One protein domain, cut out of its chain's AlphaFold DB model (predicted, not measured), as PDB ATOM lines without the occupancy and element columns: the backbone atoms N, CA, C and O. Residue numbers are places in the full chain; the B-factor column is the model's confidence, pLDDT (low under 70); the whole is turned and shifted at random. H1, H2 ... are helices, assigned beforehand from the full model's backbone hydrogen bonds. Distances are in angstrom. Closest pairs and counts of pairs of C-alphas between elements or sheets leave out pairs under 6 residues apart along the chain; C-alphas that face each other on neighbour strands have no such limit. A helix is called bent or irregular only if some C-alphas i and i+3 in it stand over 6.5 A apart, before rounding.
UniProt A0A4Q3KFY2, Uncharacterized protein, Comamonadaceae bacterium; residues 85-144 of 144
ATOM      1  N   ARG A  85     190.825 187.651 180.591       88.38
ATOM      2  CA  ARG A  85     190.833 188.298 179.273       88.38
ATOM      3  C   ARG A  85     190.509 189.798 179.352       88.38
ATOM      4  O   ARG A  85     191.254 190.583 178.782       88.38
ATOM      5  N   ALA A  86     189.504 190.180 180.143       89.94
ATOM      6  CA  ALA A  86     189.143 191.583 180.366       89.94
ATOM      7  C   ALA A  86     190.330 192.422 180.880       89.94
ATOM      8  O   ALA A  86     190.641 193.468 180.329       89.94
ATOM      9  N   TRP A  87     191.087 191.904 181.854       90.81
ATOM     10  CA  TRP A  87     192.264 192.599 182.387       90.81
ATOM     11  C   TRP A  87     193.379 192.765 181.353       90.81
ATOM     12  O   TRP A  87     194.086 193.771 181.358       90.81
ATOM     13  N   ARG A  88     193.559 191.788 180.458       91.56
ATOM     14  CA  ARG A  88     194.517 191.910 179.350       91.56
ATOM     15  C   ARG A  88     194.088 192.995 178.366       91.56
ATOM     16  O   ARG A  88     194.931 193.782 177.948       91.56
ATOM     17  N   GLU A  89     192.805 193.055 178.028       90.69
ATOM     18  CA  GLU A  89     192.230 194.071 177.134       90.69
ATOM     19  C   GLU A  89     192.348 195.480 177.731       90.69
ATOM     20  O   GLU A  89     192.808 196.399 177.050       90.69
ATOM     21  N   ASP A  90     192.058 195.637 179.023       90.12
ATOM     22  CA  ASP A  90     192.225 196.904 179.741       90.12
ATOM     23  C   ASP A  90     193.692 197.350 179.765       90.12
ATOM     24  O   ASP A  90     194.004 198.511 179.501       90.12
ATOM     25  N   LEU A  91     194.628 196.429 180.029       90.00
ATOM     26  CA  LEU A  91     196.062 196.732 180.010       90.00
ATOM     27  C   LEU A  91     196.550 197.154 178.623       90.00
ATOM     28  O   LEU A  91     197.383 198.056 178.524       90.00
ATOM     29  N   LEU A  92     196.053 196.520 177.562       90.38
ATOM     30  CA  LEU A  92     196.370 196.900 176.187       90.38
ATOM     31  C   LEU A  92     195.799 198.284 175.858       90.38
ATOM     32  O   LEU A  92     196.528 199.136 175.349       90.38
ATOM     33  N   THR A  93     194.557 198.551 176.261       90.31
ATOM     34  CA  THR A  93     193.899 199.855 176.107       90.31
ATOM     35  C   THR A  93     194.669 200.959 176.831       90.31
ATOM     36  O   THR A  93     195.017 201.974 176.229       90.31
ATOM     37  N   LEU A  94     195.038 200.741 178.097       88.94
ATOM     38  CA  LEU A  94     195.853 201.674 178.884       88.94
ATOM     39  C   LEU A  94     197.256 201.857 178.302       88.94
ATOM     40  O   LEU A  94     197.823 202.948 178.355       88.94
ATOM     41  N   ALA A  95     197.824 200.800 177.721       88.06
ATOM     42  CA  ALA A  95     199.084 200.880 177.000       88.06
ATOM     43  C   ALA A  95     198.940 201.590 175.654       88.06
ATOM     44  O   ALA A  95     199.954 201.753 174.987       88.06
ATOM     45  N   GLY A  96     197.736 202.009 175.249       86.00
ATOM     46  CA  GLY A  96     197.438 202.618 173.956       86.00
ATOM     47  C   GLY A  96     197.726 201.670 172.793       86.00
ATOM     48  O   GLY A  96     198.260 202.099 171.768       86.00
ATOM     49  N   LEU A  97     197.517 200.371 173.000       81.44
ATOM     50  CA  LEU A  97     197.646 199.300 172.018       81.44
ATOM     51  C   LEU A  97     196.240 198.802 171.707       81.44
ATOM     52  O   LEU A  97     195.640 198.152 172.548       81.44
ATOM     53  N   GLY A  98     195.722 199.104 170.519       69.06
ATOM     54  CA  GLY A  98     194.339 198.784 170.170       69.06
ATOM     55  C   GLY A  98     193.613 200.001 169.631       69.06
ATOM     56  O   GLY A  98     193.060 200.783 170.394       69.06
ATOM     57  N   ALA A  99     193.660 200.180 168.313       66.44
ATOM     58  CA  ALA A  99     192.859 201.199 167.637       66.44
ATOM     59  C   ALA A  99     191.375 200.795 167.538       66.44
ATOM     60  O   ALA A  99     190.532 201.650 167.294       66.44
ATOM     61  N   ASP A 100     191.080 199.503 167.727       77.56
ATOM     62  CA  ASP A 100     189.756 198.898 167.597       77.56
ATOM     63  C   ASP A 100     189.578 197.750 168.612       77.56
ATOM     64  O   ASP A 100     190.562 197.130 169.038       77.56
ATOM     65  N   ILE A 101     188.329 197.467 168.985       73.62
ATOM     66  CA  ILE A 101     187.921 196.463 169.978       73.62
ATOM     67  C   ILE A 101     188.261 195.050 169.489       73.62
ATOM     68  O   ILE A 101     188.813 194.252 170.246       73.62
ATOM     69  N   ASP A 102     188.041 194.750 168.209       78.94
ATOM     70  CA  ASP A 102     188.345 193.426 167.652       78.94
ATOM     71  C   ASP A 102     189.859 193.156 167.635       78.94
ATOM     72  O   ASP A 102     190.331 192.058 167.951       78.94
ATOM     73  N   ALA A 103     190.653 194.192 167.345       78.50
ATOM     74  CA  ALA A 103     192.109 194.118 167.401       78.50
ATOM     75  C   ALA A 103     192.621 193.925 168.840       78.50
ATOM     76  O   ALA A 103     193.593 193.191 169.050       78.50
ATOM     77  N   LEU A 104     191.961 194.543 169.828       84.06
ATOM     78  CA  LEU A 104     192.231 194.347 171.256       84.06
ATOM     79  C   LEU A 104     191.956 192.908 171.683       84.06
ATOM     80  O   LEU A 104     192.832 192.277 172.269       84.06
ATOM     81  N   GLN A 105     190.783 192.370 171.349       84.62
ATOM     82  CA  GLN A 105     190.391 191.009 171.723       84.62
ATOM     83  C   GLN A 105     191.312 189.955 171.104       84.62
ATOM     84  O   GLN A 105     191.737 189.004 171.778       84.62
ATOM     85  N   LEU A 106     191.670 190.137 169.829       85.00
ATOM     86  CA  LEU A 106     192.615 189.261 169.150       85.00
ATOM     87  C   LEU A 106     193.981 189.310 169.840       85.00
ATOM     88  O   LEU A 106     194.551 188.265 170.143       85.00
ATOM     89  N   MET A 107     194.490 190.508 170.140       83.69
ATOM     90  CA  MET A 107     195.795 190.694 170.777       83.69
ATOM     91  C   MET A 107     195.824 190.194 172.224       83.69
ATOM     92  O   MET A 107     196.805 189.583 172.640       83.69
ATOM     93  N   ALA A 108     194.740 190.377 172.974       86.31
ATOM     94  CA  ALA A 108     194.592 189.842 174.319       86.31
ATOM     95  C   ALA A 108     194.597 188.310 174.326       86.31
ATOM     96  O   ALA A 108     195.054 187.712 175.296       86.31
ATOM     97  N   GLY A 109     194.122 187.668 173.253       85.38
ATOM     98  CA  GLY A 109     194.111 186.213 173.108       85.38
ATOM     99  C   GLY A 109     195.465 185.580 172.789       85.38
ATOM    100  O   GLY A 109     195.598 184.371 172.959       85.38
ATOM    101  N   ARG A 110     196.443 186.372 172.345       84.25
ATOM    102  CA  ARG A 110     197.765 185.894 171.928       84.25
ATOM    103  C   ARG A 110     198.693 185.614 173.100       84.25
ATOM    104  O   ARG A 110     198.538 186.159 174.199       84.25
ATOM    105  N   ASP A 111     199.706 184.803 172.820       82.50
ATOM    106  CA  ASP A 111     200.808 184.583 173.743       82.50
ATOM    107  C   ASP A 111     201.689 185.819 173.875       82.50
ATOM    108  O   ASP A 111     201.835 186.621 172.952       82.50
ATOM    109  N   TRP A 112     202.322 185.962 175.039       85.00
ATOM    110  CA  TRP A 112     203.135 187.135 175.346       85.00
ATOM    111  C   TRP A 112     204.282 187.337 174.345       85.00
ATOM    112  O   TRP A 112     204.643 188.474 174.038       85.00
ATOM    113  N   TYR A 113     204.843 186.254 173.796       81.44
ATOM    114  CA  TYR A 113     205.904 186.329 172.789       81.44
ATOM    115  C   TYR A 113     205.428 186.863 171.430       81.44
ATOM    116  O   TYR A 113     206.185 187.548 170.742       81.44
ATOM    117  N   GLU A 114     204.172 186.603 171.065       83.19
ATOM    118  CA  GLU A 114     203.574 187.086 169.815       83.19
ATOM    119  C   GLU A 114     203.307 188.597 169.847       83.19
ATOM    120  O   GLU A 114     203.110 189.227 168.805       83.19
ATOM    121  N   ILE A 115     203.321 189.200 171.040       83.94
ATOM    122  CA  ILE A 115     203.233 190.646 171.205       83.94
ATOM    123  C   ILE A 115     204.584 191.270 170.802       83.94
ATOM    124  O   ILE A 115     205.632 190.926 171.370       83.94
ATOM    125  N   PRO A 116     204.605 192.238 169.864       83.56
ATOM    126  CA  PRO A 116     205.844 192.885 169.444       83.56
ATOM    127  C   PRO A 116     206.635 193.468 170.631       83.56
ATOM    128  O   PRO A 116     206.031 194.040 171.545       83.56
ATOM    129  N   PRO A 117     207.982 193.383 170.636       84.00
ATOM    130  CA  PRO A 117     208.818 193.948 171.699       84.00
ATOM    131  C   PRO A 117     208.486 195.398 172.108       84.00
ATOM    132  O   PRO A 117     208.377 195.640 173.313       84.00
ATOM    133  N   PRO A 118     208.261 196.364 171.187       83.94
ATOM    134  CA  PRO A 118     207.927 197.733 171.594       83.94
ATOM    135  C   PRO A 118     206.605 197.805 172.370       83.94
ATOM    136  O   PRO A 118     206.501 198.517 173.369       83.94
ATOM    137  N   SER A 119     205.612 197.009 171.974       85.12
ATOM    138  CA  SER A 119     204.326 196.904 172.661       85.12
ATOM    139  C   SER A 119     204.486 196.335 174.074       85.12
ATOM    140  O   SER A 119     203.925 196.878 175.024       85.12
ATOM    141  N   ARG A 120     205.337 195.317 174.257       89.00
ATOM    142  CA  ARG A 120     205.647 194.754 175.585       89.00
ATOM    143  C   ARG A 120     206.260 195.781 176.538       89.00
ATOM    144  O   ARG A 120     205.936 195.783 177.728       89.00
ATOM    145  N   VAL A 121     207.114 196.678 176.034       89.31
ATOM    146  CA  VAL A 121     207.699 197.764 176.841       89.31
ATOM    147  C   VAL A 121     206.623 198.746 177.301       89.31
ATOM    148  O   VAL A 121     206.620 199.123 178.473       89.31
ATOM    149  N   ARG A 122     205.677 199.112 176.425       90.06
ATOM    150  CA  ARG A 122     204.549 199.997 176.774       90.06
ATOM    151  C   ARG A 122     203.672 199.381 177.863       90.06
ATOM    152  O   ARG A 122     203.448 200.024 178.885       90.06
ATOM    153  N   ILE A 123     203.285 198.112 177.704       89.81
ATOM    154  CA  ILE A 123     202.517 197.363 178.714       89.81
ATOM    155  C   ILE A 123     203.281 197.326 180.044       89.81
ATOM    156  O   ILE A 123     202.732 197.642 181.097       89.81
ATOM    157  N   SER A 124     204.582 197.023 180.006       90.12
ATOM    158  CA  SER A 124     205.427 197.010 181.207       90.12
ATOM    159  C   SER A 124     205.504 198.383 181.886       90.12
ATOM    160  O   SER A 124     205.548 198.463 183.113       90.12
ATOM    161  N   GLY A 125     205.523 199.469 181.109       90.94
ATOM    162  CA  GLY A 125     205.457 200.840 181.615       90.94
ATOM    163  C   GLY A 125     204.156 201.114 182.367       90.94
ATOM    164  O   GLY A 125     204.199 201.584 183.505       90.94
ATOM    165  N   VAL A 126     203.017 200.729 181.781       91.69
ATOM    166  CA  VAL A 126     201.700 200.839 182.427       91.69
ATOM    167  C   VAL A 126     201.669 200.046 183.726       91.69
ATOM    168  O   VAL A 126     201.352 200.619 184.764       91.69
ATOM    169  N   VAL A 127     202.089 198.779 183.720       91.44
ATOM    170  CA  VAL A 127     202.109 197.940 184.930       91.44
ATOM    171  C   VAL A 127     202.990 198.549 186.025       91.44
ATOM    172  O   VAL A 127     202.604 198.563 187.193       91.44
ATOM    173  N   ARG A 128     204.158 199.106 185.675       91.75
ATOM    174  CA  ARG A 128     205.013 199.806 186.651       91.75
ATOM    175  C   ARG A 128     204.328 201.041 187.227       91.75
ATOM    176  O   ARG A 128     204.408 201.237 188.433       91.75
ATOM    177  N   SER A 129     203.645 201.831 186.402       89.81
ATOM    178  CA  SER A 129     202.888 202.994 186.883       89.81
ATOM    179  C   SER A 129     201.695 202.585 187.755       89.81
ATOM    180  O   SER A 129     201.442 203.201 188.790       89.81
ATOM    181  N   ALA A 130     201.022 201.482 187.410       89.06
ATOM    182  CA  ALA A 130     199.870 200.957 188.128       89.06
ATOM    183  C   ALA A 130     200.222 200.550 189.565       89.06
ATOM    184  O   ALA A 130     199.391 200.720 190.454       89.06
ATOM    185  N   LYS A 131     201.462 200.111 189.837       89.81
ATOM    186  CA  LYS A 131     201.928 199.811 191.207       89.81
ATOM    187  C   LYS A 131     201.729 200.974 192.183       89.81
ATOM    188  O   LYS A 131     201.490 200.735 193.361       89.81
ATOM    189  N   THR A 132     201.793 202.214 191.704       92.12
ATOM    190  CA  THR A 132     201.592 203.416 192.525       92.12
ATOM    191  C   THR A 132     200.116 203.665 192.853       92.12
ATOM    192  O   THR A 132     199.798 204.226 193.904       92.12
ATOM    193  N   TYR A 133     199.203 203.265 191.965       90.56
ATOM    194  CA  TYR A 133     197.783 203.626 192.037       90.56
ATOM    195  C   TYR A 133     196.885 202.482 192.517       90.56
ATOM    196  O   TYR A 133     195.910 202.739 193.220       90.56
ATOM    197  N   LEU A 134     197.229 201.227 192.217       91.19
ATOM    198  CA  LEU A 134     196.452 200.047 192.611       91.19
ATOM    199  C   LEU A 134     196.190 199.965 194.125       91.19
ATOM    200  O   LEU A 134     195.040 199.742 194.492       91.19
ATOM    201  N   PRO A 135     197.162 200.225 195.026       93.06
ATOM    202  CA  PRO A 135     196.883 200.217 196.462       93.06
ATOM    203  C   PRO A 135     195.839 201.260 196.877       93.06
ATOM    204  O   PRO A 135     195.032 201.010 197.768       93.06
ATOM    205  N   LYS A 136     195.817 202.420 196.208       92.69
ATOM    206  CA  LYS A 136     194.825 203.474 196.467       92.69
ATOM    207  C   LYS A 136     193.435 203.058 195.994       92.69
ATOM    208  O   LYS A 136     192.463 203.337 196.685       92.69
ATOM    209  N   LEU A 137     193.344 202.367 194.856       91.12
ATOM    210  CA  LEU A 137     192.084 201.808 194.360       91.12
ATOM    211  C   LEU A 137     191.547 200.716 195.287       91.12
ATOM    212  O   LEU A 137     190.359 200.712 195.582       91.12
ATOM    213  N   VAL A 138     192.416 199.842 195.805       94.56
ATOM    214  CA  VAL A 138     192.026 198.835 196.806       94.56
ATOM    215  C   VAL A 138     191.529 199.506 198.088       94.56
ATOM    216  O   VAL A 138     190.482 199.131 198.607       94.56
ATOM    217  N   ALA A 139     192.228 200.537 198.575       95.31
ATOM    218  CA  ALA A 139     191.800 201.294 199.752       95.31
ATOM    219  C   ALA A 139     190.461 202.019 199.538       95.31
ATOM    220  O   ALA A 139     189.654 202.100 200.461       95.31
ATOM    221  N   LEU A 140     190.217 202.530 198.327       93.38
ATOM    222  CA  LEU A 140     188.941 203.131 197.953       93.38
ATOM    223  C   LEU A 140     187.823 202.083 197.936       93.38
ATOM    224  O   LEU A 140     186.791 202.303 198.555       93.38
ATOM    225  N   ALA A 141     188.043 200.940 197.280       93.06
ATOM    226  CA  ALA A 141     187.063 199.859 197.185       93.06
ATOM    227  C   ALA A 141     186.689 199.275 198.557       93.06
ATOM    228  O   ALA A 141     185.547 198.892 198.759       93.06
ATOM    229  N   ALA A 142     187.623 199.251 199.513       93.94
ATOM    230  CA  ALA A 142     187.364 198.801 200.882       93.94
ATOM    231  C   ALA A 142     186.545 199.795 201.731       93.94
ATOM    232  O   ALA A 142     186.165 199.468 202.854       93.94
ATOM    233  N   ARG A 143     186.333 201.024 201.245       87.19
ATOM    234  CA  ARG A 143     185.608 202.087 201.956       87.19
ATOM    235  C   ARG A 143     184.195 202.324 201.414       87.19
ATOM    236  O   ARG A 143     183.462 203.115 202.010       87.19
ATOM    237  N   VAL A 144     183.855 201.685 200.296       71.88
ATOM    238  CA  VAL A 144     182.518 201.682 199.680       71.88
ATOM    239  C   VAL A 144     181.709 200.493 200.194       71.88
ATOM    240  O   VAL A 144     182.328 199.537 200.710       71.88
TER     241      VAL A 144
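This is residues 85 to 144 of the 144 residues of an uncharacterized protein of Comamonadaceae bacterium (UniProt A0A4Q3KFY2). A long kinked helix, H3, makes the longest axis; the short helix H1 packs crosswise on it, H2 packs on H1, and residues 131 to 144 stick out. The printed part has 60 residues with three named helices, H1, H2 and H3 along the chain, and no named strand: all helix. It is loose, with a radius of gyration of the C-alphas of 13.1 A, and spans 38 by 21 by 19 A.

H3, residues 117 to 141, touches H1, residues 85 to 94, with residues 123 to 127 alone, about perpendicular at 75 degrees; their closest C-alphas, Ile 123 and Leu 91, are 6.6 A apart. H1 touches H2, residues 101 to 109, at a steep tilt of 61 degrees, opposite ways; their closest C-alphas, Arg 88 and Ala 108, are 5.4 A apart. H2 and H3 are apart. Every O i to N i+4 pair is within hydrogen-bond range in H1 and H2, and 17 of 21 in H3.

H3 runs 34.0 A to C-alpha 141 at (187.063, 199.859, 197.185), with a kink of 51 degrees near residue 133; it is only just irregular, C-alphas 132 and 135 being 6.9 A apart. H1 runs 14.3 A from C-alpha 85 at (190.833, 188.298, 179.273), and H2 12.4 A.

The C-alphas farthest apart, Glu 114 and Arg 143, are 39.8 A apart. The printed part has no cut, and both links are short. Residues 98 to 99 have pLDDT under 70.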